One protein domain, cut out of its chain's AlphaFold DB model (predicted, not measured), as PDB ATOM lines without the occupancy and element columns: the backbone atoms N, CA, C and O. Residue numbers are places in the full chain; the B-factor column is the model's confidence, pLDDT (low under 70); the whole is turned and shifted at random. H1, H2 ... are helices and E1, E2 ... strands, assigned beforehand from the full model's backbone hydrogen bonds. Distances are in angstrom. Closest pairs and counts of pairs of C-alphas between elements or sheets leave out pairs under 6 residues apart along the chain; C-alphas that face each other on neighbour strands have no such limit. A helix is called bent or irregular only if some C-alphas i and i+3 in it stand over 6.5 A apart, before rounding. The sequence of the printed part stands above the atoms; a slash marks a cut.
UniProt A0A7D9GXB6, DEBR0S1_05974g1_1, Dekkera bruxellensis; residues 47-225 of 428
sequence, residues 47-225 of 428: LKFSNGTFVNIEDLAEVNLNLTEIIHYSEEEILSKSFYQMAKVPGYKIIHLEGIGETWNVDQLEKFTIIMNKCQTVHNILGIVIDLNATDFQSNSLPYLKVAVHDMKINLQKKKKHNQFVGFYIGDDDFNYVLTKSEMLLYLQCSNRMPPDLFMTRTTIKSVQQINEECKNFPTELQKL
ATOM      1  N   LEU A  47     -15.842  63.995  32.301       55.38
ATOM      2  CA  LEU A  47     -16.207  62.764  31.615       55.38
ATOM      3  C   LEU A  47     -15.514  61.579  32.274       55.38
ATOM      4  O   LEU A  47     -14.286  61.503  32.309       55.38
ATOM      5  N   LYS A  48     -16.302  60.611  32.745       56.91
ATOM      6  CA  LYS A  48     -15.786  59.312  33.172       56.91
ATOM      7  C   LYS A  48     -15.663  58.361  31.980       56.91
ATOM      8  O   LYS A  48     -16.652  58.022  31.334       56.91
ATOM      9  N   PHE A  49     -14.447  57.892  31.741       57.34
ATOM     10  CA  PHE A  49     -14.101  56.941  30.690       57.34
ATOM     11  C   PHE A  49     -14.371  55.494  31.124       57.34
ATOM     12  O   PHE A  49     -14.457  55.180  32.315       57.34
ATOM     13  N   SER A  50     -14.460  54.587  30.147       55.69
ATOM     14  CA  SER A  50     -14.669  53.140  30.357       55.69
ATOM     15  C   SER A  50     -13.603  52.467  31.243       55.69
ATOM     16  O   SER A  50     -13.906  51.534  31.982       55.69
ATOM     17  N   ASN A  51     -12.370  52.980  31.232       52.38
ATOM     18  CA  ASN A  51     -11.257  52.566  32.100       52.38
ATOM     19  C   ASN A  51     -11.325  53.146  33.536       52.38
ATOM     20  O   ASN A  51     -10.466  52.839  34.360       52.38
ATOM     21  N   GLY A  52     -12.309  54.000  33.837       55.75
ATOM     22  CA  GLY A  52     -12.488  54.657  35.131       55.75
ATOM     23  C   GLY A  52     -11.791  56.012  35.312       55.75
ATOM     24  O   GLY A  52     -11.969  56.600  36.379       55.75
ATOM     25  N   THR A  53     -11.045  56.533  34.329       57.12
ATOM     26  CA  THR A  53     -10.429  57.871  34.434       57.12
ATOM     27  C   THR A  53     -11.462  58.982  34.271       57.12
ATOM     28  O   THR A  53     -12.366  58.870  33.443       57.12
ATOM     29  N   PHE A  54     -11.305  60.064  35.031       53.69
ATOM     30  CA  PHE A  54     -12.057  61.308  34.860       53.69
ATOM     31  C   PHE A  54     -11.250  62.284  34.000       53.69
ATOM     32  O   PHE A  54     -10.029  62.362  34.143       53.69
ATOM     33  N   VAL A  55     -11.930  62.996  33.106       56.84
ATOM     34  CA  VAL A  55     -11.341  63.948  32.159       56.84
ATOM     35  C   VAL A  55     -12.174  65.221  32.151       56.84
ATOM     36  O   VAL A  55     -13.337  65.187  31.749       56.84
ATOM     37  N   ASN A  56     -11.564  66.340  32.528       57.22
ATOM     38  CA  ASN A  56     -12.164  67.655  32.361       57.22
ATOM     39  C   ASN A  56     -12.164  68.038  30.866       57.22
ATOM     40  O   ASN A  56     -11.119  68.022  30.211       57.22
ATOM     41  N   ILE A  57     -13.335  68.384  30.323       57.03
ATOM     42  CA  ILE A  57     -13.503  68.794  28.913       57.03
ATOM     43  C   ILE A  57     -12.931  70.211  28.667       57.03
ATOM     44  O   ILE A  57     -12.710  70.616  27.527       57.03
ATOM     45  N   GLU A  58     -12.674  70.982  29.727       55.31
ATOM     46  CA  GLU A  58     -11.999  72.284  29.639       55.31
ATOM     47  C   GLU A  58     -10.470  72.148  29.560       55.31
ATOM     48  O   GLU A  58      -9.830  72.929  28.859       55.31
ATOM     49  N   ASP A  59      -9.890  71.133  30.216       50.88
ATOM     50  CA  ASP A  59      -8.433  70.922  30.273       50.88
ATOM     51  C   ASP A  59      -7.878  70.167  29.051       50.88
ATOM     52  O   ASP A  59      -6.683  70.253  28.754       50.88
ATOM     53  N   LEU A  60      -8.722  69.425  28.323       48.78
ATOM     54  CA  LEU A  60      -8.345  68.791  27.060       48.78
ATOM     55  C   LEU A  60      -8.904  69.564  25.865       48.78
ATOM     56  O   LEU A  60     -10.111  69.660  25.662       48.78
ATOM     57  N   ALA A  61      -7.991  70.030  25.011       52.69
ATOM     58  CA  ALA A  61      -8.317  70.762  23.789       52.69
ATOM     59  C   ALA A  61      -9.174  69.966  22.787       52.69
ATOM     60  O   ALA A  61      -9.725  70.575  21.875       52.69
ATOM     61  N   GLU A  62      -9.256  68.639  22.926       61.75
ATOM     62  CA  GLU A  62     -10.155  67.742  22.195       61.75
ATOM     63  C   GLU A  62     -10.245  66.395  22.936       61.75
ATOM     64  O   GLU A  62      -9.227  65.868  23.393       61.75
ATOM     65  N   VAL A  63     -11.447  65.828  23.071       64.56
ATOM     66  CA  VAL A  63     -11.689  64.567  23.793       64.56
ATOM     67  C   VAL A  63     -12.261  63.519  22.839       64.56
ATOM     68  O   VAL A  63     -13.282  63.755  22.195       64.56
ATOM     69  N   ASN A  64     -11.616  62.351  22.750       63.56
ATOM     70  CA  ASN A  64     -12.041  61.257  21.871       63.56
ATOM     71  C   ASN A  64     -13.179  60.434  22.504       63.56
ATOM     72  O   ASN A  64     -13.012  59.843  23.574       63.56
ATOM     73  N   LEU A  65     -14.314  60.372  21.810       65.69
ATOM     74  CA  LEU A  65     -15.563  59.780  22.289       65.69
ATOM     75  C   LEU A  65     -15.602  58.248  22.220       65.69
ATOM     76  O   LEU A  65     -16.389  57.633  22.938       65.69
ATOM     77  N   ASN A  66     -14.717  57.608  21.446       59.62
ATOM     78  CA  ASN A  66     -14.680  56.143  21.287       59.62
ATOM     79  C   ASN A  66     -14.373  55.383  22.596       59.62
ATOM     80  O   ASN A  66     -14.457  54.158  22.638       59.62
ATOM     81  N   LEU A  67     -13.973  56.094  23.654       50.47
ATOM     82  CA  LEU A  67     -13.617  55.542  24.963       50.47
ATOM     83  C   LEU A  67     -14.649  55.877  26.065       50.47
ATOM     84  O   LEU A  67     -14.480  55.451  27.217       50.47
ATOM     85  N   THR A  68     -15.711  56.613  25.716       59.25
ATOM     86  CA  THR A  68     -16.788  57.070  26.610       59.25
ATOM     87  C   THR A  68     -18.137  56.464  26.226       59.25
ATOM     88  O   THR A  68     -18.496  56.429  25.054       59.25
ATOM     89  N   GLU A  69     -18.928  56.042  27.214       62.59
ATOM     90  CA  GLU A  69     -20.313  55.602  26.998       62.59
ATOM     91  C   GLU A  69     -21.233  56.833  26.902       62.59
ATOM     92  O   GLU A  69     -21.840  57.257  27.893       62.59
ATOM     93  N   ILE A  70     -21.278  57.442  25.711       67.44
ATOM     94  CA  ILE A  70     -22.239  58.496  25.361       67.44
ATOM     95  C   ILE A  70     -23.382  57.885  24.555       67.44
ATOM     96  O   ILE A  70     -23.173  57.286  23.503       67.44
ATOM     97  N   ILE A  71     -24.605  58.059  25.051       72.25
ATOM     98  CA  ILE A  71     -25.827  57.699  24.333       72.25
ATOM     99  C   ILE A  71     -26.361  58.951  23.641       72.25
ATOM    100  O   ILE A  71     -26.609  59.971  24.289       72.25
ATOM    101  N   HIS A  72     -26.541  58.853  22.330       78.62
ATOM    102  CA  HIS A  72     -27.158  59.884  21.508       78.62
ATOM    103  C   HIS A  72     -28.668  59.633  21.455       78.62
ATOM    104  O   HIS A  72     -29.077  58.480  21.323       78.62
ATOM    105  N   TYR A  73     -29.480  60.687  21.563       78.69
ATOM    106  CA  TYR A  73     -30.924  60.612  21.320       78.69
ATOM    107  C   TYR A  73     -31.349  61.610  20.250       78.69
ATOM    108  O   TYR A  73     -30.925  62.768  20.300       78.69
ATOM    109  N   SER A  74     -32.226  61.168  19.349       83.31
ATOM    110  CA  SER A  74     -32.951  62.039  18.425       83.31
ATOM    111  C   SER A  74     -34.121  62.745  19.113       83.31
ATOM    112  O   SER A  74     -34.585  62.365  20.194       83.31
ATOM    113  N   GLU A  75     -34.655  63.770  18.458       83.44
ATOM    114  CA  GLU A  75     -35.837  64.486  18.933       83.44
ATOM    115  C   GLU A  75     -37.071  63.584  19.052       83.44
ATOM    116  O   GLU A  75     -37.794  63.664  20.048       83.44
ATOM    117  N   GLU A  76     -37.294  62.683  18.089       85.25
ATOM    118  CA  GLU A  76     -38.407  61.727  18.109       85.25
ATOM    119  C   GLU A  76     -38.321  60.801  19.335       85.25
ATOM    120  O   GLU A  76     -39.307  60.613  20.058       85.25
ATOM    121  N   GLU A  77     -37.123  60.293  19.643       84.94
ATOM    122  CA  GLU A  77     -36.881  59.440  20.810       84.94
ATOM    123  C   GLU A  77     -37.188  60.155  22.132       84.94
ATOM    124  O   GLU A  77     -37.699  59.530  23.066       84.94
ATOM    125  N   ILE A  78     -36.945  61.466  22.218       84.50
ATOM    126  CA  ILE A  78     -37.225  62.286  23.411       84.50
ATOM    127  C   ILE A  78     -38.698  62.690  23.487       84.50
ATOM    128  O   ILE A  78     -39.290  62.799  24.572       84.50
ATOM    129  N   LEU A  79     -39.331  62.915  22.338       87.25
ATOM    130  CA  LEU A  79     -40.757  63.200  22.257       87.25
ATOM    131  C   LEU A  79     -41.605  61.957  22.584       87.25
ATOM    132  O   LEU A  79     -42.681  62.115  23.173       87.25
ATOM    133  N   SER A  80     -41.069  60.753  22.357       89.38
ATOM    134  CA  SER A  80     -41.673  59.461  22.695       89.38
ATOM    135  C   SER A  80     -42.101  59.300  24.170       89.38
ATOM    136  O   SER A  80     -41.612  59.958  25.096       89.38
ATOM    137  N   LYS A  81     -43.007  58.341  24.413       87.75
ATOM    138  CA  LYS A  81     -43.421  57.924  25.769       87.75
ATOM    139  C   LYS A  81     -42.378  57.043  26.474       87.75
ATOM    140  O   LYS A  81     -42.426  56.914  27.696       87.75
ATOM    141  N   SER A  82     -41.454  56.431  25.732       86.31
ATOM    142  CA  SER A  82     -40.414  55.531  26.252       86.31
ATOM    143  C   SER A  82     -39.149  56.259  26.709       86.31
ATOM    144  O   SER A  82     -38.356  55.641  27.417       86.31
ATOM    145  N   PHE A  83     -38.977  57.552  26.395       87.19
ATOM    146  CA  PHE A  83     -37.784  58.342  26.733       87.19
ATOM    147  C   PHE A  83     -37.272  58.119  28.165       87.19
ATOM    148  O   PHE A  83     -36.123  57.741  28.361       87.19
ATOM    149  N   TYR A  84     -38.141  58.239  29.174       85.75
ATOM    150  CA  TYR A  84     -37.781  58.042  30.587       85.75
ATOM    151  C   TYR A  84     -37.318  56.624  30.950       85.75
ATOM    152  O   TYR A  84     -36.741  56.424  32.017       85.75
ATOM    153  N   GLN A  85     -37.622  55.621  30.127       85.50
ATOM    154  CA  GLN A  85     -37.138  54.252  30.306       85.50
ATOM    155  C   GLN A  85     -35.777  54.082  29.629       85.50
ATOM    156  O   GLN A  85     -34.864  53.543  30.246       85.50
ATOM    157  N   MET A  86     -35.615  54.626  28.418       81.69
ATOM    158  CA  MET A  86     -34.341  54.635  27.689       81.69
ATOM    159  C   MET A  86     -33.269  55.422  28.462       81.69
ATOM    160  O   MET A  86     -32.162  54.937  28.678       81.69
ATOM    161  N   ALA A  87     -33.636  56.584  29.001       82.19
ATOM    162  CA  ALA A  87     -32.763  57.470  29.764       82.19
ATOM    163  C   ALA A  87     -32.273  56.898  31.114       82.19
ATOM    164  O   ALA A  87     -31.342  57.448  31.701       82.19
ATOM    165  N   LYS A  88     -32.866  55.802  31.618       83.19
ATOM    166  CA  LYS A  88     -32.422  55.124  32.857       83.19
ATOM    167  C   LYS A  88     -31.160  54.283  32.680       83.19
ATOM    168  O   LYS A  88     -30.573  53.881  33.683       83.19
ATOM    169  N   VAL A  89     -30.754  53.995  31.443       78.94
ATOM    170  CA  VAL A  89     -29.493  53.296  31.168       78.94
ATOM    171  C   VAL A  89     -28.319  54.132  31.722       78.94
ATOM    172  O   VAL A  89     -28.376  55.367  31.647       78.94
ATOM    173  N   PRO A  90     -27.264  53.507  32.285       72.75
ATOM    174  CA  PRO A  90     -26.010  54.178  32.650       72.75
ATOM    175  C   PRO A  90     -25.344  54.956  31.496       72.75
ATOM    176  O   PRO A  90     -25.895  55.082  30.401       72.75
ATOM    177  N   GLY A  91     -24.190  55.564  31.769       71.25
ATOM    178  CA  GLY A  91     -23.482  56.422  30.813       71.25
ATOM    179  C   GLY A  91     -24.039  57.848  30.722       71.25
ATOM    180  O   GLY A  91     -25.127  58.157  31.236       71.25
ATOM    181  N   TYR A  92     -23.278  58.725  30.069       76.81
ATOM    182  CA  TYR A  92     -23.675  60.107  29.785       76.81
ATOM    183  C   TYR A  92     -24.571  60.139  28.542       76.81
ATOM    184  O   TYR A  92     -24.542  59.223  27.722       76.81
ATOM    185  N   LYS A  93     -25.405  61.172  28.400       82.56
ATOM    186  CA  LYS A  93     -26.299  61.331  27.242       82.56
ATOM    187  C   LYS A  93     -26.156  62.700  26.609       82.56
ATOM    188  O   LYS A  93     -26.112  63.699  27.329       82.56
ATOM    189  N   ILE A  94     -26.139  62.729  25.283       84.81
ATOM    190  CA  ILE A  94     -26.136  63.954  24.489       84.81
ATOM    191  C   ILE A  94     -27.340  63.928  23.554       84.81
ATOM    192  O   ILE A  94     -27.669  62.913  22.944       84.81
ATOM    193  N   ILE A  95     -28.034  65.056  23.499       87.50
ATOM    194  CA  ILE A  95     -29.254  65.221  22.720       87.50
ATOM    195  C   ILE A  95     -28.904  65.852  21.382       87.50
ATOM    196  O   ILE A  95     -28.345  66.946  21.377       87.50
ATOM    197  N   HIS A  96     -29.256  65.188  20.284       88.38
ATOM    198  CA  HIS A  96     -29.165  65.752  18.944       88.38
ATOM    199  C   HIS A  96     -30.512  66.372  18.582       88.38
ATOM    200  O   HIS A  96     -31.529  65.678  18.508       88.38
ATOM    201  N   LEU A  97     -30.503  67.688  18.398       89.38
ATOM    202  CA  LEU A  97     -31.604  68.434  17.809       89.38
ATOM    203  C   LEU A  97     -31.406  68.532  16.300       89.38
ATOM    204  O   LEU A  97     -30.270  68.592  15.827       89.38
ATOM    205  N   GLU A  98     -32.506  68.578  15.559       85.69
ATOM    206  CA  GLU A  98     -32.483  68.762  14.109       85.69
ATOM    207  C   GLU A  98     -31.849  70.114  13.737       85.69
ATOM    208  O   GLU A  98     -31.891  71.086  14.500       85.69
ATOM    209  N   GLY A  99     -31.267  70.188  12.539       83.38
ATOM    210  CA  GLY A  99     -30.738  71.439  12.007       83.38
ATOM    211  C   GLY A  99     -31.841  72.482  11.810       83.38
ATOM    212  O   GLY A  99     -32.915  72.188  11.293       83.38
ATOM    213  N   ILE A 100     -31.564  73.726  12.203       84.75
ATOM    214  CA  ILE A 100     -32.532  74.838  12.130       84.75
ATOM    215  C   ILE A 100     -32.661  75.463  10.723       84.75
ATOM    216  O   ILE A 100     -33.590  76.234  10.465       84.75
ATOM    217  N   GLY A 101     -31.741  75.122   9.812       84.81
ATOM    218  CA  GLY A 101     -31.650  75.688   8.463       84.81
ATOM    219  C   GLY A 101     -31.443  77.207   8.465       84.81
ATOM    220  O   GLY A 101     -30.880  77.781   9.398       84.81
ATOM    221  N   GLU A 102     -31.957  77.879   7.436       85.31
ATOM    222  CA  GLU A 102     -31.911  79.343   7.292       85.31
ATOM    223  C   GLU A 102     -32.968  80.077   8.146       85.31
ATOM    224  O   GLU A 102     -33.458  81.144   7.772       85.31
ATOM    225  N   THR A 103     -33.374  79.500   9.282       88.00
ATOM    226  CA  THR A 103     -34.418  80.066  10.144       88.00
ATOM    227  C   THR A 103     -34.123  79.858  11.626       88.00
ATOM    228  O   THR A 103     -33.488  78.890  12.032       88.00
ATOM    229  N   TRP A 104     -34.630  80.775  12.447       92.81
ATOM    230  CA  TRP A 104     -34.880  80.553  13.866       92.81
ATOM    231  C   TRP A 104     -36.229  81.202  14.168       92.81
ATOM    232  O   TRP A 104     -36.363  82.422  14.044       92.81
ATOM    233  N   ASN A 105     -37.252  80.395  14.451       93.31
ATOM    234  CA  ASN A 105     -38.636  80.850  14.599       93.31
ATOM    235  C   ASN A 105     -39.290  80.371  15.911       93.31
ATOM    236  O   ASN A 105     -38.698  79.617  16.685       93.31
ATOM    237  N   VAL A 106     -40.508  80.847  16.193       93.19
ATOM    238  CA  VAL A 106     -41.238  80.514  17.430       93.19
ATOM    239  C   VAL A 106     -41.558  79.020  17.566       93.19
ATOM    240  O   VAL A 106     -41.460  78.510  18.680       93.19
ATOM    241  N   ASP A 107     -41.837  78.308  16.468       91.31
ATOM    242  CA  ASP A 107     -42.124  76.864  16.486       91.31
ATOM    243  C   ASP A 107     -40.871  76.060  16.872       91.31
ATOM    244  O   ASP A 107     -40.920  75.165  17.717       91.31
ATOM    245  N   GLN A 108     -39.716  76.414  16.299       92.69
ATOM    246  CA  GLN A 108     -38.417  75.823  16.636       92.69
ATOM    247  C   GLN A 108     -38.018  76.144  18.083       92.69
ATOM    248  O   GLN A 108     -37.606  75.247  18.821       92.69
ATOM    249  N   LEU A 109     -38.199  77.396  18.524       92.94
ATOM    250  CA  LEU A 109     -37.951  77.815  19.905       92.94
ATOM    251  C   LEU A 109     -38.828  77.044  20.903       92.94
ATOM    252  O   LEU A 109     -38.329  76.625  21.954       92.94
ATOM    253  N   GLU A 110     -40.111  76.836  20.595       91.69
ATOM    254  CA  GLU A 110     -41.022  76.038  21.418       91.69
ATOM    255  C   GLU A 110     -40.603  74.564  21.433       91.69
ATOM    256  O   GLU A 110     -40.374  74.014  22.514       91.69
ATOM    257  N   LYS A 111     -40.420  73.940  20.261       91.62
ATOM    258  CA  LYS A 111     -39.982  72.542  20.098       91.62
ATOM    259  C   LYS A 111     -38.709  72.260  20.900       91.62
ATOM    260  O   LYS A 111     -38.686  71.356  21.741       91.62
ATOM    261  N   PHE A 112     -37.676  73.085  20.720       92.56
ATOM    262  CA  PHE A 112     -36.411  72.963  21.446       92.56
ATOM    263  C   PHE A 112     -36.612  73.200  22.946       92.56
ATOM    264  O   PHE A 112     -36.061  72.466  23.765       92.56
ATOM    265  N   THR A 113     -37.452  74.162  23.342       90.25
ATOM    266  CA  THR A 113     -37.787  74.395  24.754       90.25
ATOM    267  C   THR A 113     -38.497  73.198  25.390       90.25
ATOM    268  O   THR A 113     -38.156  72.829  26.513       90.25
ATOM    269  N   ILE A 114     -39.434  72.543  24.701       89.75
ATOM    270  CA  ILE A 114     -40.113  71.333  25.187       89.75
ATOM    271  C   ILE A 114     -39.102  70.198  25.391       89.75
ATOM    272  O   ILE A 114     -39.102  69.566  26.453       89.75
ATOM    273  N   ILE A 115     -38.210  69.976  24.422       89.94
ATOM    274  CA  ILE A 115     -37.154  68.957  24.502       89.94
ATOM    275  C   ILE A 115     -36.201  69.258  25.670       89.94
ATOM    276  O   ILE A 115     -36.023  68.408  26.544       89.94
ATOM    277  N   MET A 116     -35.679  70.489  25.773       88.88
ATOM    278  CA  MET A 116     -34.856  70.936  26.907       88.88
ATOM    279  C   MET A 116     -35.543  70.671  28.255       88.88
ATOM    280  O   MET A 116     -34.915  70.167  29.186       88.88
ATOM    281  N   ASN A 117     -36.841  70.965  28.366       86.44
ATOM    282  CA  ASN A 117     -37.602  70.797  29.604       86.44
ATOM    283  C   ASN A 117     -37.774  69.327  29.999       86.44
ATOM    284  O   ASN A 117     -37.646  69.007  31.182       86.44
ATOM    285  N   LYS A 118     -38.017  68.429  29.034       86.50
ATOM    286  CA  LYS A 118     -38.000  66.980  29.287       86.50
ATOM    287  C   LYS A 118     -36.618  66.545  29.776       86.50
ATOM    288  O   LYS A 118     -36.506  65.905  30.820       86.50
ATOM    289  N   CYS A 119     -35.560  66.957  29.082       83.94
ATOM    290  CA  CYS A 119     -34.183  66.580  29.396       83.94
ATOM    291  C   CYS A 119     -33.695  67.088  30.769       83.94
ATOM    292  O   CYS A 119     -32.916  66.414  31.435       83.94
ATOM    293  N   GLN A 120     -34.196  68.222  31.269       79.50
ATOM    294  CA  GLN A 120     -33.865  68.763  32.604       79.50
ATOM    295  C   GLN A 120     -34.284  67.883  33.800       79.50
ATOM    296  O   GLN A 120     -33.886  68.178  34.937       79.50
ATOM    297  N   THR A 121     -35.094  66.845  33.565       79.56
ATOM    298  CA  THR A 121     -35.528  65.858  34.571       79.56
ATOM    299  C   THR A 121     -34.577  64.659  34.700       79.56
ATOM    300  O   THR A 121     -34.702  63.879  35.643       79.56
ATOM    301  N   VAL A 122     -33.618  64.513  33.779       80.06
ATOM    302  CA  VAL A 122     -32.699  63.373  33.686       80.06
ATOM    303  C   VAL A 122     -31.284  63.833  34.045       80.06
ATOM    304  O   VAL A 122     -30.682  64.655  33.358       80.06
ATOM    305  N   HIS A 123     -30.736  63.296  35.136       75.38
ATOM    306  CA  HIS A 123     -29.499  63.801  35.750       75.38
ATOM    307  C   HIS A 123     -28.200  63.492  34.989       75.38
ATOM    308  O   HIS A 123     -27.193  64.141  35.250       75.38
ATOM    309  N   ASN A 124     -28.204  62.520  34.071       75.19
ATOM    310  CA  ASN A 124     -27.050  62.137  33.248       75.19
ATOM    311  C   ASN A 124     -27.135  62.642  31.794       75.19
ATOM    312  O   ASN A 124     -26.340  62.212  30.956       75.19
ATOM    313  N   ILE A 125     -28.060  63.565  31.491       81.69
ATOM    314  CA  ILE A 125     -27.990  64.350  30.253       81.69
ATOM    315  C   ILE A 125     -26.961  65.451  30.450       81.69
ATOM    316  O   ILE A 125     -27.151  66.385  31.228       81.69
ATOM    317  N   LEU A 126     -25.870  65.274  29.723       79.25
ATOM    318  CA  LEU A 126     -24.647  66.046  29.770       79.25
ATOM    319  C   LEU A 126     -24.815  67.378  29.010       79.25
ATOM    320  O   LEU A 126     -24.425  68.438  29.499       79.25
ATOM    321  N   GLY A 127     -25.520  67.346  27.880       83.06
ATOM    322  CA  GLY A 127     -25.968  68.550  27.197       83.06
ATOM    323  C   GLY A 127     -26.648  68.269  25.865       83.06
ATOM    324  O   GLY A 127     -27.083  67.146  25.590       83.06
ATOM    325  N   ILE A 128     -26.804  69.327  25.078       90.12
ATOM    326  CA  ILE A 128     -27.669  69.366  23.898       90.12
ATOM    327  C   ILE A 128     -26.894  70.011  22.752       90.12
ATOM    328  O   ILE A 128     -26.276  71.058  22.947       90.12
ATOM    329  N   VAL A 129     -26.923  69.395  21.574       90.94
ATOM    330  CA  VAL A 129     -26.271  69.891  20.360       90.94
ATOM    331  C   VAL A 129     -27.288  70.061  19.237       90.94
ATOM    332  O   VAL A 129     -28.155  69.212  19.048       90.94
ATOM    333  N   ILE A 130     -27.182  71.165  18.501       91.44
ATOM    334  CA  ILE A 130     -27.913  71.369  17.242       91.44
ATOM    335  C   ILE A 130     -27.084  70.750  16.116       91.44
ATOM    336  O   ILE A 130     -25.894  71.050  16.001       91.44
ATOM    337  N   ASP A 131     -27.688  69.882  15.310       86.44
ATOM    338  CA  ASP A 131     -27.011  69.221  14.197       86.44
ATOM    339  C   ASP A 131     -26.862  70.179  13.002       86.44
ATOM    340  O   ASP A 131     -27.845  70.572  12.370       86.44
ATOM    341  N   LEU A 132     -25.628  70.574  12.680       80.81
ATOM    342  CA  LEU A 132     -25.307  71.225  11.410       80.81
ATOM    343  C   LEU A 132     -25.120  70.150  10.341       80.81
ATOM    344  O   LEU A 132     -24.011  69.936   9.843       80.81
ATOM    345  N   ASN A 133     -26.216  69.459  10.016       68.06
ATOM    346  CA  ASN A 133     -26.183  68.411   9.013       68.06
ATOM    347  C   ASN A 133     -25.745  69.002   7.666       68.06
ATOM    348  O   ASN A 133     -26.250  70.014   7.179       68.06
ATOM    349  N   ALA A 134     -24.760  68.345   7.083       60.03
ATOM    350  CA  ALA A 134     -23.884  68.914   6.083       60.03
ATOM    351  C   ALA A 134     -24.453  68.856   4.655       60.03
ATOM    352  O   ALA A 134     -23.947  69.531   3.761       60.03
ATOM    353  N   THR A 135     -25.517  68.073   4.444       57.03
ATOM    354  CA  THR A 135     -26.276  68.020   3.182       57.03
ATOM    355  C   THR A 135     -27.043  69.306   2.893       57.03
ATOM    356  O   THR A 135     -27.211  69.653   1.729       57.03
ATOM    357  N   ASP A 136     -27.482  70.010   3.942       57.19
ATOM    358  CA  ASP A 136     -28.420  71.139   3.860       57.19
ATOM    359  C   ASP A 136     -27.864  72.417   4.517       57.19
ATOM    360  O   ASP A 136     -28.551  73.435   4.620       57.19
ATOM    361  N   PHE A 137     -26.608  72.379   4.974       70.88
ATOM    362  CA  PHE A 137     -25.952  73.528   5.581       70.88
ATOM    363  C   PHE A 137     -25.707  74.637   4.552       70.88
ATOM    364  O   PHE A 137     -24.950  74.477   3.594       70.88
ATOM    365  N   GLN A 138     -26.275  75.809   4.824       75.06
ATOM    366  CA  GLN A 138     -25.975  77.053   4.116       75.06
ATOM    367  C   GLN A 138     -25.305  78.039   5.077       75.06
ATOM    368  O   GLN A 138     -25.687  78.109   6.247       75.06
ATOM    369  N   SER A 139     -24.354  78.850   4.597       78.06
ATOM    370  CA  SER A 139     -23.671  79.898   5.386       78.06
ATOM    371  C   SER A 139     -24.646  80.812   6.133       78.06
ATOM    372  O   SER A 139     -24.414  81.174   7.289       78.06
ATOM    373  N   ASN A 140     -25.779  81.098   5.495       84.56
ATOM    374  CA  ASN A 140     -26.897  81.900   5.987       84.56
ATOM    375  C   ASN A 140     -27.568  81.325   7.246       84.56
ATOM    376  O   ASN A 140     -28.303  82.040   7.921       84.56
ATOM    377  N   SER A 141     -27.300  80.060   7.591       86.69
ATOM    378  CA  SER A 141     -27.783  79.383   8.805       86.69
ATOM    379  C   SER A 141     -26.982  79.777  10.056       86.69
ATOM    380  O   SER A 141     -27.488  79.711  11.176       86.69
ATOM    381  N   LEU A 142     -25.724  80.212   9.899       89.12
ATOM    382  CA  LEU A 142     -24.832  80.523  11.024       89.12
ATOM    383  C   LEU A 142     -25.304  81.688  11.923       89.12
ATOM    384  O   LEU A 142     -25.176  81.558  13.147       89.12
ATOM    385  N   PRO A 143     -25.862  82.805  11.400       91.44
ATOM    386  CA  PRO A 143     -26.443  83.859  12.232       91.44
ATOM    387  C   PRO A 143     -27.593  83.336  13.100       91.44
ATOM    388  O   PRO A 143     -27.657  83.643  14.289       91.44
ATOM    389  N   TYR A 144     -28.461  82.485  12.539       92.31
ATOM    390  CA  TYR A 144     -29.548  81.841  13.278       92.31
ATOM    391  C   TYR A 144     -29.020  80.891  14.353       92.31
ATOM    392  O   TYR A 144     -29.527  80.915  15.473       92.31
ATOM    393  N   LEU A 145     -27.952  80.132  14.077       91.94
ATOM    394  CA  LEU A 145     -27.357  79.235  15.072       91.94
ATOM    395  C   LEU A 145     -26.814  80.002  16.283       91.94
ATOM    396  O   LEU A 145     -27.025  79.570  17.416       91.94
ATOM    397  N   LYS A 146     -26.170  81.163  16.075       91.44
ATOM    398  CA  LYS A 146     -25.739  82.036  17.184       91.44
ATOM    399  C   LYS A 146     -26.910  82.414  18.093       91.44
ATOM    400  O   LYS A 146     -26.780  82.333  19.314       91.44
ATOM    401  N   VAL A 147     -28.037  82.816  17.504       92.88
ATOM    402  CA  VAL A 147     -29.231  83.258  18.243       92.88
ATOM    403  C   VAL A 147     -29.928  82.077  18.928       92.88
ATOM    404  O   VAL A 147     -30.269  82.180  20.103       92.88
ATOM    405  N   ALA A 148     -30.047  80.928  18.262       94.00
ATOM    406  CA  ALA A 148     -30.623  79.715  18.840       94.00
ATOM    407  C   ALA A 148     -29.838  79.228  20.068       94.00
ATOM    408  O   ALA A 148     -30.410  79.020  21.140       94.00
ATOM    409  N   VAL A 149     -28.508  79.134  19.949       93.00
ATOM    410  CA  VAL A 149     -27.618  78.758  21.057       93.00
ATOM    411  C   VAL A 149     -27.713  79.761  22.211       93.00
ATOM    412  O   VAL A 149     -27.817  79.353  23.370       93.00
ATOM    413  N   HIS A 150     -27.737  81.065  21.918       90.94
ATOM    414  CA  HIS A 150     -27.954  82.117  22.914       90.94
ATOM    415  C   HIS A 150     -29.282  81.939  23.668       90.94
ATOM    416  O   HIS A 150     -29.294  81.897  24.902       90.94
ATOM    417  N   ASP A 151     -30.392  81.781  22.946       92.19
ATOM    418  CA  ASP A 151     -31.734  81.683  23.521       92.19
ATOM    419  C   ASP A 151     -31.889  80.415  24.379       92.19
ATOM    420  O   ASP A 151     -32.419  80.469  25.497       92.19
ATOM    421  N   MET A 152     -31.340  79.284  23.920       91.56
ATOM    422  CA  MET A 152     -31.250  78.043  24.696       91.56
ATOM    423  C   MET A 152     -30.404  78.223  25.965       91.56
ATOM    424  O   MET A 152     -30.830  77.836  27.060       91.56
ATOM    425  N   LYS A 153     -29.229  78.865  25.865       89.19
ATOM    426  CA  LYS A 153     -28.369  79.141  27.027       89.19
ATOM    427  C   LYS A 153     -29.071  80.045  28.042       89.19
ATOM    428  O   LYS A 153     -28.973  79.742  29.236       89.19
ATOM    429  N   ILE A 154     -29.820  81.063  27.603       87.12
ATOM    430  CA  ILE A 154     -30.670  81.909  28.459       87.12
ATOM    431  C   ILE A 154     -31.802  81.107  29.116       87.12
ATOM    432  O   ILE A 154     -32.080  81.316  30.298       87.12
ATOM    433  N   ASN A 155     -32.449  80.181  28.403       84.50
ATOM    434  CA  ASN A 155     -33.520  79.346  28.960       84.50
ATOM    435  C   ASN A 155     -33.009  78.503  30.146       84.50
ATOM    436  O   ASN A 155     -33.557  78.576  31.251       84.50
ATOM    437  N   LEU A 156     -31.889  77.793  29.956       83.38
ATOM    438  CA  LEU A 156     -31.231  77.006  31.009       83.38
ATOM    439  C   LEU A 156     -30.809  77.877  32.203       83.38
ATOM    440  O   LEU A 156     -31.000  77.499  33.362       83.38
ATOM    441  N   GLN A 157     -30.292  79.075  31.918       82.81
ATOM    442  CA  GLN A 157     -29.912  80.083  32.905       82.81
ATOM    443  C   GLN A 157     -31.101  80.548  33.764       82.81
ATOM    444  O   GLN A 157     -31.036  80.467  34.990       82.81
ATOM    445  N   LYS A 158     -32.218  80.954  33.141       81.62
ATOM    446  CA  LYS A 158     -33.459  81.348  33.839       81.62
ATOM    447  C   LYS A 158     -33.981  80.235  34.757       81.62
ATOM    448  O   LYS A 158     -34.504  80.517  35.832       81.62
ATOM    449  N   LYS A 159     -33.795  78.970  34.364       79.00
ATOM    450  CA  LYS A 159     -34.204  77.782  35.135       79.00
ATOM    451  C   LYS A 159     -33.183  77.318  36.180       79.00
ATOM    452  O   LYS A 159     -33.429  76.316  36.848       79.00
ATOM    453  N   LYS A 160     -32.064  78.037  36.353       77.75
ATOM    454  CA  LYS A 160     -30.951  77.692  37.263       77.75
ATOM    455  C   LYS A 160     -30.338  76.308  36.980       77.75
ATOM    456  O   LYS A 160     -29.855  75.628  37.885       77.75
ATOM    457  N   LYS A 161     -30.370  75.863  35.718       68.88
ATOM    458  CA  LYS A 161     -29.859  74.560  35.257       68.88
ATOM    459  C   LYS A 161     -28.476  74.745  34.629       68.88
ATOM    460  O   LYS A 161     -28.308  74.673  33.418       68.88
ATOM    461  N   HIS A 162     -27.490  75.027  35.478       64.56
ATOM    462  CA  HIS A 162     -26.147  75.441  35.055       64.56
ATOM    463  C   HIS A 162     -25.277  74.312  34.471       64.56
ATOM    464  O   HIS A 162     -24.321  74.604  33.763       64.56
ATOM    465  N   ASN A 163     -25.624  73.047  34.730       65.25
ATOM    466  CA  ASN A 163     -24.781  71.882  34.425       65.25
ATOM    467  C   ASN A 163     -25.024  71.266  33.031       65.25
ATOM    468  O   ASN A 163     -24.411  70.255  32.713       65.25
ATOM    469  N   GLN A 164     -25.948  71.817  32.236       77.44
ATOM    470  CA  GLN A 164     -26.216  71.359  30.869       77.44
ATOM    471  C   GLN A 164     -25.577  72.333  29.881       77.44
ATOM    472  O   GLN A 164     -25.837  73.541  29.949       77.44
ATOM    473  N   PHE A 165     -24.758  71.818  28.966       85.00
ATOM    474  CA  PHE A 165     -24.202  72.620  27.879       85.00
ATOM    475  C   PHE A 165     -25.148  72.719  26.680       85.00
ATOM    476  O   PHE A 165     -25.983  71.838  26.451       85.00
ATOM    477  N   VAL A 166     -24.969  73.781  25.896       90.75
ATOM    478  CA  VAL A 166     -25.539  73.937  24.555       90.75
ATOM    479  C   VAL A 166     -24.396  74.063  23.559       90.75
ATOM    480  O   VAL A 166     -23.577  74.978  23.655       90.75
ATOM    481  N   GLY A 167     -24.346  73.143  22.607       91.25
ATOM    482  CA  GLY A 167     -23.336  73.100  21.560       91.25
ATOM    483  C   GLY A 167     -23.939  72.910  20.176       91.25
ATOM    484  O   GLY A 167     -25.143  73.068  19.963       91.25
ATOM    485  N   PHE A 168     -23.086  72.522  19.240       90.12
ATOM    486  CA  PHE A 168     -23.480  72.107  17.899       90.12
ATOM    487  C   PHE A 168     -22.678  70.878  17.475       90.12
ATOM    488  O   PHE A 168     -21.564  70.653  17.951       90.12
ATOM    489  N   TYR A 169     -23.259  70.066  16.604       87.38
ATOM    490  CA  TYR A 169     -22.606  68.912  16.001       87.38
ATOM    491  C   TYR A 169     -22.302  69.228  14.537       87.38
ATOM    492  O   TYR A 169     -23.119  69.847  13.861       87.38
ATOM    493  N   ILE A 170     -21.127  68.825  14.059       82.00
ATOM    494  CA  ILE A 170     -20.734  68.901  12.652       82.00
ATOM    495  C   ILE A 170     -20.437  67.479  12.179       82.00
ATOM    496  O   ILE A 170     -19.640  66.775  12.804       82.00
ATOM    497  N   GLY A 171     -21.027  67.077  11.052       75.69
ATOM    498  CA  GLY A 171     -20.707  65.807  10.402       75.69
ATOM    499  C   GLY A 171     -19.210  65.655  10.096       75.69
ATOM    500  O   GLY A 171     -18.482  66.637   9.909       75.69
ATOM    501  N   ASP A 172     -18.737  64.406  10.058       67.00
ATOM    502  CA  ASP A 172     -17.327  64.115   9.781       67.00
ATOM    503  C   ASP A 172     -16.969  63.992   8.304       67.00
ATOM    504  O   ASP A 172     -15.785  64.060   7.982       67.00
ATOM    505  N   ASP A 173     -17.954  63.870   7.418       61.72
ATOM    506  CA  ASP A 173     -17.695  63.688   5.994       61.72
ATOM    507  C   ASP A 173     -17.274  65.012   5.316       61.72
ATOM    508  O   ASP A 173     -17.670  66.108   5.731       61.72
ATOM    509  N   ASP A 174     -16.467  64.905   4.256       50.62
ATOM    510  CA  ASP A 174     -15.935  66.032   3.477       50.62
ATOM    511  C   ASP A 174     -17.009  66.653   2.567       50.62
ATOM    512  O   ASP A 174     -16.975  66.544   1.338       50.62
ATOM    513  N   PHE A 175     -18.002  67.303   3.168       54.44
ATOM    514  CA  PHE A 175     -18.965  68.102   2.419       54.44
ATOM    515  C   PHE A 175     -18.301  69.359   1.848       54.44
ATOM    516  O   PHE A 175     -17.382  69.929   2.437       54.44
ATOM    517  N   ASN A 176     -18.793  69.803   0.688       54.28
ATOM    518  CA  ASN A 176     -18.290  70.966  -0.048       54.28
ATOM    519  C   ASN A 176     -18.747  72.288   0.600       54.28
ATOM    520  O   ASN A 176     -19.390  73.126  -0.033       54.28
ATOM    521  N   TYR A 177     -18.463  72.438   1.892       62.41
ATOM    522  CA  TYR A 177     -18.716  73.647   2.649       62.41
ATOM    523  C   TYR A 177     -17.901  74.815   2.079       62.41
ATOM    524  O   TYR A 177     -16.715  74.677   1.780       62.41
ATOM    525  N   VAL A 178     -18.504  76.005   2.043       65.31
ATOM    526  CA  VAL A 178     -17.784  77.267   1.778       65.31
ATOM    527  C   VAL A 178     -16.758  77.575   2.887       65.31
ATOM    528  O   VAL A 178     -15.797  78.302   2.651       65.31
ATOM    529  N   LEU A 179     -16.942  76.994   4.081       71.44
ATOM    530  CA  LEU A 179     -16.073  77.132   5.252       71.44
ATOM    531  C   LEU A 179     -15.551  75.787   5.763       71.44
ATOM    532  O   LEU A 179     -16.288  74.813   5.884       71.44
ATOM    533  N   THR A 180     -14.314  75.777   6.241       77.94
ATOM    534  CA  THR A 180     -13.798  74.714   7.108       77.94
ATOM    535  C   THR A 180     -14.506  74.691   8.473       77.94
ATOM    536  O   THR A 180     -15.042  75.699   8.947       77.94
ATOM    537  N   LYS A 181     -14.428  73.551   9.179       78.69
ATOM    538  CA  LYS A 181     -14.909  73.412  10.574       78.69
ATOM    539  C   LYS A 181     -14.338  74.502  11.498       78.69
ATOM    540  O   LYS A 181     -15.054  75.028  12.348       78.69
ATOM    541  N   SER A 182     -13.071  74.874  11.298       77.88
ATOM    542  CA  SER A 182     -12.382  75.927  12.056       77.88
ATOM    543  C   SER A 182     -12.963  77.320  11.812       77.88
ATOM    544  O   SER A 182     -13.087  78.094  12.756       77.88
ATOM    545  N   GLU A 183     -13.342  77.646  10.577       82.31
ATOM    546  CA  GLU A 183     -13.934  78.946  10.235       82.31
ATOM    547  C   GLU A 183     -15.392  79.046  10.690       82.31
ATOM    548  O   GLU A 183     -15.785  80.081  11.226       82.31
ATOM    549  N   MET A 184     -16.176  77.966  10.578       83.69
ATOM    550  CA  MET A 184     -17.521  77.908  11.171       83.69
ATOM    551  C   MET A 184     -17.467  78.148  12.683       83.69
ATOM    552  O   MET A 184     -18.203  78.981  13.212       83.69
ATOM    553  N   LEU A 185     -16.554  77.463  13.376       83.12
ATOM    554  CA  LEU A 185     -16.316  77.661  14.802       83.12
ATOM    555  C   LEU A 185     -15.910  79.109  15.117       83.12
ATOM    556  O   LEU A 185     -16.495  79.729  16.006       83.12
ATOM    557  N   LEU A 186     -14.959  79.662  14.361       85.94
ATOM    558  CA  LEU A 186     -14.478  81.028  14.542       85.94
ATOM    559  C   LEU A 186     -15.599  82.056  14.355       85.94
ATOM    560  O   LEU A 186     -15.728  82.969  15.173       85.94
ATOM    561  N   TYR A 187     -16.456  81.866  13.345       87.69
ATOM    562  CA  TYR A 187     -17.661  82.670  13.181       87.69
ATOM    563  C   TYR A 187     -18.540  82.578  14.430       87.69
ATOM    564  O   TYR A 187     -18.905  83.608  14.986       87.69
ATOM    565  N   LEU A 188     -18.868  81.374  14.907       88.25
ATOM    566  CA  LEU A 188     -19.766  81.169  16.054       88.25
ATOM    567  C   LEU A 188     -19.234  81.766  17.368       88.25
ATOM    568  O   LEU A 188     -20.037  82.134  18.232       88.25
ATOM    569  N   GLN A 189     -17.913  81.917  17.496       86.88
ATOM    570  CA  GLN A 189     -17.244  82.571  18.623       86.88
ATOM    571  C   GLN A 189     -17.181  84.105  18.495       86.88
ATOM    572  O   GLN A 189     -17.383  84.800  19.491       86.88
ATOM    573  N   CYS A 190     -16.906  84.651  17.305       85.94
ATOM    574  CA  CYS A 190     -16.697  86.090  17.113       85.94
ATOM    575  C   CYS A 190     -17.985  86.916  17.262       85.94
ATOM    576  O   CYS A 190     -19.091  86.458  16.948       85.94
ATOM    577  N   SER A 191     -17.847  88.158  17.739       83.62
ATOM    578  CA  SER A 191     -18.967  89.079  18.016       83.62
ATOM    579  C   SER A 191     -20.101  88.479  18.879       83.62
ATOM    580  O   SER A 191     -21.225  88.979  18.847       83.62
ATOM    581  N   ASN A 192     -19.851  87.402  19.635       82.38
ATOM    582  CA  ASN A 192     -20.889  86.629  20.319       82.38
ATOM    583  C   ASN A 192     -20.692  86.645  21.841       82.38
ATOM    584  O   ASN A 192     -19.677  86.178  22.352       82.38
ATOM    585  N   ARG A 193     -21.682  87.153  22.590       75.19
ATOM    586  CA  ARG A 193     -21.628  87.192  24.067       75.19
ATOM    587  C   ARG A 193     -21.995  85.862  24.727       75.19
ATOM    588  O   ARG A 193     -21.745  85.690  25.916       75.19
ATOM    589  N   MET A 194     -22.622  84.943  23.992       83.12
ATOM    590  CA  MET A 194     -22.971  83.604  24.469       83.12
ATOM    591  C   MET A 194     -22.674  82.580  23.364       83.12
ATOM    592  O   MET A 194     -23.609  82.018  22.789       83.12
ATOM    593  N   PRO A 195     -21.386  82.333  23.050       87.75
ATOM    594  CA  PRO A 195     -21.003  81.302  22.090       87.75
ATOM    595  C   PRO A 195     -21.491  79.917  22.539       87.75
ATOM    596  O   PRO A 195     -21.846  79.746  23.714       87.75
ATOM    597  N   PRO A 196     -21.495  78.917  21.640       90.12
ATOM    598  CA  PRO A 196     -21.620  77.516  22.031       90.12
ATOM    599  C   PRO A 196     -20.677  77.185  23.191       90.12
ATOM    600  O   PRO A 196     -19.583  77.730  23.274       90.12
ATOM    601  N   ASP A 197     -21.107  76.318  24.102       87.50
ATOM    602  CA  ASP A 197     -20.246  75.802  25.173       87.50
ATOM    603  C   ASP A 197     -19.220  74.795  24.613       87.50
ATOM    604  O   ASP A 197     -18.109  74.658  25.127       87.50
ATOM    605  N   LEU A 198     -19.590  74.089  23.538       87.12
ATOM    606  CA  LEU A 198     -18.750  73.120  22.839       87.12
ATOM    607  C   LEU A 198     -19.212  72.868  21.397       87.12
ATOM    608  O   LEU A 198     -20.313  73.271  21.007       87.12
ATOM    609  N   PHE A 199     -18.392  72.144  20.639       86.75
ATOM    610  CA  PHE A 199     -18.812  71.469  19.413       86.75
ATOM    611  C   PHE A 199     -18.455  69.981  19.440       86.75
ATOM    612  O   PHE A 199     -17.617  69.537  20.233       86.75
ATOM    613  N   MET A 200     -19.111  69.212  18.573       83.81
ATOM    614  CA  MET A 200     -18.915  67.772  18.428       83.81
ATOM    615  C   MET A 200     -18.752  67.349  16.974       83.81
ATOM    616  O   MET A 200     -19.292  67.975  16.065       83.81
ATOM    617  N   THR A 201     -18.056  66.235  16.796       82.94
ATOM    618  CA  THR A 201     -18.018  65.413  15.584       82.94
ATOM    619  C   THR A 201     -18.511  63.998  15.920       82.94
ATOM    620  O   THR A 201     -18.957  63.756  17.046       82.94
ATOM    621  N   ARG A 202     -18.424  63.022  14.999       78.50
ATOM    622  CA  ARG A 202     -18.758  61.618  15.324       78.50
ATOM    623  C   ARG A 202     -17.807  61.053  16.383       78.50
ATOM    624  O   ARG A 202     -18.197  60.168  17.139       78.50
ATOM    625  N   THR A 203     -16.559  61.522  16.415       75.75
ATOM    626  CA  THR A 203     -15.490  60.914  17.227       75.75
ATOM    627  C   THR A 203     -14.886  61.837  18.278       75.75
ATOM    628  O   THR A 203     -14.181  61.346  19.162       75.75
ATOM    629  N   THR A 204     -15.158  63.142  18.232       76.69
ATOM    630  CA  THR A 204     -14.550  64.125  19.134       76.69
ATOM    631  C   THR A 204     -15.555  65.113  19.717       76.69
ATOM    632  O   THR A 204     -16.560  65.464  19.102       76.69
ATOM    633  N   ILE A 205     -15.275  65.568  20.938       80.00
ATOM    634  CA  ILE A 205     -15.952  66.689  21.594       80.00
ATOM    635  C   ILE A 205     -14.903  67.709  22.028       80.00
ATOM    636  O   ILE A 205     -13.831  67.340  22.517       80.00
ATOM    637  N   LYS A 206     -15.191  68.995  21.826       80.25
ATOM    638  CA  LYS A 206     -14.240  70.078  22.076       80.25
ATOM    639  C   LYS A 206     -14.929  71.288  22.687       80.25
ATOM    640  O   LYS A 206     -15.881  71.815  22.111       80.25
ATOM    641  N   SER A 207     -14.427  71.739  23.835       82.00
ATOM    642  CA  SER A 207     -14.898  72.962  24.488       82.00
ATOM    643  C   SER A 207     -14.684  74.182  23.589       82.00
ATOM    644  O   SER A 207     -13.666  74.318  22.904       82.00
ATOM    645  N   VAL A 208     -15.669  75.078  23.573       82.44
ATOM    646  CA  VAL A 208     -15.637  76.302  22.773       82.44
ATOM    647  C   VAL A 208     -15.340  77.473  23.699       82.44
ATOM    648  O   VAL A 208     -16.142  77.884  24.534       82.44
ATOM    649  N   GLN A 209     -14.126  77.993  23.560       76.31
ATOM    650  CA  GLN A 209     -13.644  79.135  24.327       76.31
ATOM    651  C   GLN A 209     -14.312  80.422  23.813       76.31
ATOM    652  O   GLN A 209     -14.537  80.560  22.609       76.31
ATOM    653  N   GLN A 210     -14.616  81.378  24.692       77.56
ATOM    654  CA  GLN A 210     -15.085  82.693  24.244       77.56
ATOM    655  C   GLN A 210     -13.907  83.533  23.742       77.56
ATOM    656  O   GLN A 210     -12.842  83.547  24.355       77.56
ATOM    657  N   ILE A 211     -14.126  84.285  22.661       79.38
ATOM    658  CA  ILE A 211     -13.186  85.290  22.157       79.38
ATOM    659  C   ILE A 211     -13.851  86.668  22.210       79.38
ATOM    660  O   ILE A 211     -15.020  86.816  21.860       79.38
ATOM    661  N   ASN A 212     -13.117  87.681  22.665       77.69
ATOM    662  CA  ASN A 212     -13.620  89.053  22.803       77.69
ATOM    663  C   ASN A 212     -13.233  89.900  21.582       77.69
ATOM    664  O   ASN A 212     -12.664  90.978  21.720       77.69
ATOM    665  N   GLU A 213     -13.518  89.375  20.393       83.38
ATOM    666  CA  GLU A 213     -13.010  89.885  19.121       83.38
ATOM    667  C   GLU A 213     -14.150  89.975  18.091       83.38
ATOM    668  O   GLU A 213     -15.040  89.116  18.042       83.38
ATOM    669  N   GLU A 214     -14.144  91.026  17.272       85.19
ATOM    670  CA  GLU A 214     -15.169  91.242  16.249       85.19
ATOM    671  C   GLU A 214     -14.923  90.374  15.008       85.19
ATOM    672  O   GLU A 214     -13.792  90.235  14.546       85.19
ATOM    673  N   CYS A 215     -15.993  89.855  14.401       84.38
ATOM    674  CA  CYS A 215     -15.908  88.988  13.218       84.38
ATOM    675  C   CYS A 215     -15.132  89.584  12.030       84.38
ATOM    676  O   CYS A 215     -14.527  88.841  11.262       84.38
ATOM    677  N   LYS A 216     -15.097  90.917  11.904       81.19
ATOM    678  CA  LYS A 216     -14.352  91.634  10.856       81.19
ATOM    679  C   LYS A 216     -12.820  91.518  10.973       81.19
ATOM    680  O   LYS A 216     -12.128  91.791   9.999       81.19
ATOM    681  N   ASN A 217     -12.297  91.132  12.142       82.81
ATOM    682  CA  ASN A 217     -10.856  91.053  12.428       82.81
ATOM    683  C   ASN A 217     -10.248  89.672  12.093       82.81
ATOM    684  O   ASN A 217      -9.052  89.456  12.282       82.81
ATOM    685  N   PHE A 218     -11.070  88.732  11.620       79.62
ATOM    686  CA  PHE A 218     -10.710  87.339  11.342       79.62
ATOM    687  C   PHE A 218     -10.454  87.084   9.838       79.62
ATOM    688  O   PHE A 218     -10.584  88.022   9.048       79.62
ATOM    689  N   PRO A 219     -10.006  85.872   9.429       73.94
ATOM    690  CA  PRO A 219      -9.487  85.624   8.082       73.94
ATOM    691  C   PRO A 219     -10.423  86.051   6.952       73.94
ATOM    692  O   PRO A 219     -11.648  86.021   7.087       73.94
ATOM    693  N   THR A 220      -9.829  86.385   5.805       67.00
ATOM    694  CA  THR A 220     -10.527  86.784   4.573       67.00
ATOM    695  C   THR A 220     -11.566  85.748   4.131       67.00
ATOM    696  O   THR A 220     -12.533  86.076   3.460       67.00
ATOM    697  N   GLU A 221     -11.408  84.495   4.540       69.62
ATOM    698  CA  GLU A 221     -12.347  83.397   4.339       69.62
ATOM    699  C   GLU A 221     -13.712  83.646   4.998       69.62
ATOM    700  O   GLU A 221     -14.733  83.349   4.386       69.62
ATOM    701  N   LEU A 222     -13.774  84.305   6.165       73.38
ATOM    702  CA  LEU A 222     -15.052  84.770   6.725       73.38
ATOM    703  C   LEU A 222     -15.653  85.937   5.927       73.38
ATOM    704  O   LEU A 222     -16.856  86.156   5.991       73.38
ATOM    705  N   GLN A 223     -14.844  86.668   5.156       68.56
ATOM    706  CA  GLN A 223     -15.314  87.715   4.236       68.56
ATOM    707  C   GLN A 223     -15.784  87.136   2.886       68.56
ATOM    708  O   GLN A 223     -16.393  87.856   2.103       68.56
ATOM    709  N   LYS A 224     -15.531  85.843   2.614       70.12
ATOM    710  CA  LYS A 224     -16.141  85.097   1.494       70.12
ATOM    711  C   LYS A 224     -17.564  84.631   1.814       70.12
ATOM    712  O   LYS A 224     -18.229  84.093   0.936       70.12
ATOM    713  N   LEU A 225     -18.019  84.787   3.059       72.56
ATOM    714  CA  LEU A 225     -19.402  84.512   3.412       72.56
ATOM    715  C   LEU A 225     -20.305  85.587   2.822       72.56
ATOM    716  O   LEU A 225     -20.131  86.771   3.099       72.56
TER     717      LEU A 225
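Overview. This is residues 47 to 225 of the 428 residues of the protein "DEBR0S1_05974g1_1" of Dekkera bruxellensis (UniProt A0A7D9GXB6). A strongly twisted sheet of six strands, curled like part of a barrel, has two helices, H3 and H4, packed over one face. Short helices H1 and H2 lie towards the E1 end and H5 and H6 towards the E6 end, while residues 47 to 69, with no named element, run past E6 to E1. The printed part has 179 residues, in the order E1 H1 H2 E2 H3 E3 H4 E4 H5 E5 E6 H6; the sheet, E1 E2 E3 E4 E5 E6, is mixed. The class is mixed, helices and strands, with under half of the residues, 88, in named elements. It is compact, with a radius of gyration of the C-alphas of 16.2 A and spans of 48 by 39 by 32 A.

Along the chain. The strands are E1, residues 70 to 73, from C-alpha 70 at (-22.239, 58.496, 25.361); E2, 92 to 97, 16.6 A; E3, 125 to 132, 20.2 A; E4, 165 to 170, 16.1 A; E5, 198 to 200; and E6, 204 to 207. The helices are H1, 75 to 79; H2, 83 to 86; H3, 106 to 119, 19.7 A; H4, 139 to 158, 30.1 A; H5, 181 to 189, 12.4 A; and H6, 220 to 224, ending at C-alpha 224 (-16.141, 85.097, 1.494). H4 is only just irregular: C-alphas 140 and 143 are 6.6 A apart.

Arrangement. E1 to E5 are parallel neighbours in turn, with N 71 and O 92 at 2.9 A, N 129 and O 95 at 2.8 A, N 167 and O 128 at 2.9 A, and N 170 and O 200 at 2.8 A. E5 and E6 form an antiparallel hairpin, N 199 to O 206 being 2.9 A. Four strand-helix-strand units, parallel neighbour strands with helices between, have right-handed crossovers: E1, H1 H2, E2; E2, H3, E3; E3, H4, E4; E4, H5, E5. In two layers, helices on one face of a sheet, H3 lies over E2 and E3 at a height of 10.6 A, and H4 over E4 at 9.1 A. They touch at C-alphas Thr 113 and Met 152, 7.5 A, at a steep tilt of 47 degrees. H1 touches H3, closest C-alphas Ile 78 and Ile 115, 6.8 A. H5 touches H4, closest C-alphas Lys 146 and Leu 188, 6.1 A. H6 only just touches H5, with 3 pairs of C-alphas within 8 A, the closest Glu 183 and Leu 222 at 6.9 A. H2 is not on the sheet. Every O i to N i+4 pair is within hydrogen-bond range in H1, H3, H5 and H6, and 14 of 16 in H4; H2 is too short for one.

Size, cuts and confidence. The farthest C-alphas, Gln 85 and Thr 220, are 49.3 A apart. The printed part has no cut, and the link E6 to H6 is long. Mean pLDDT of the printed part is 78.4; 41 residues are under 70, among them 47 to 70.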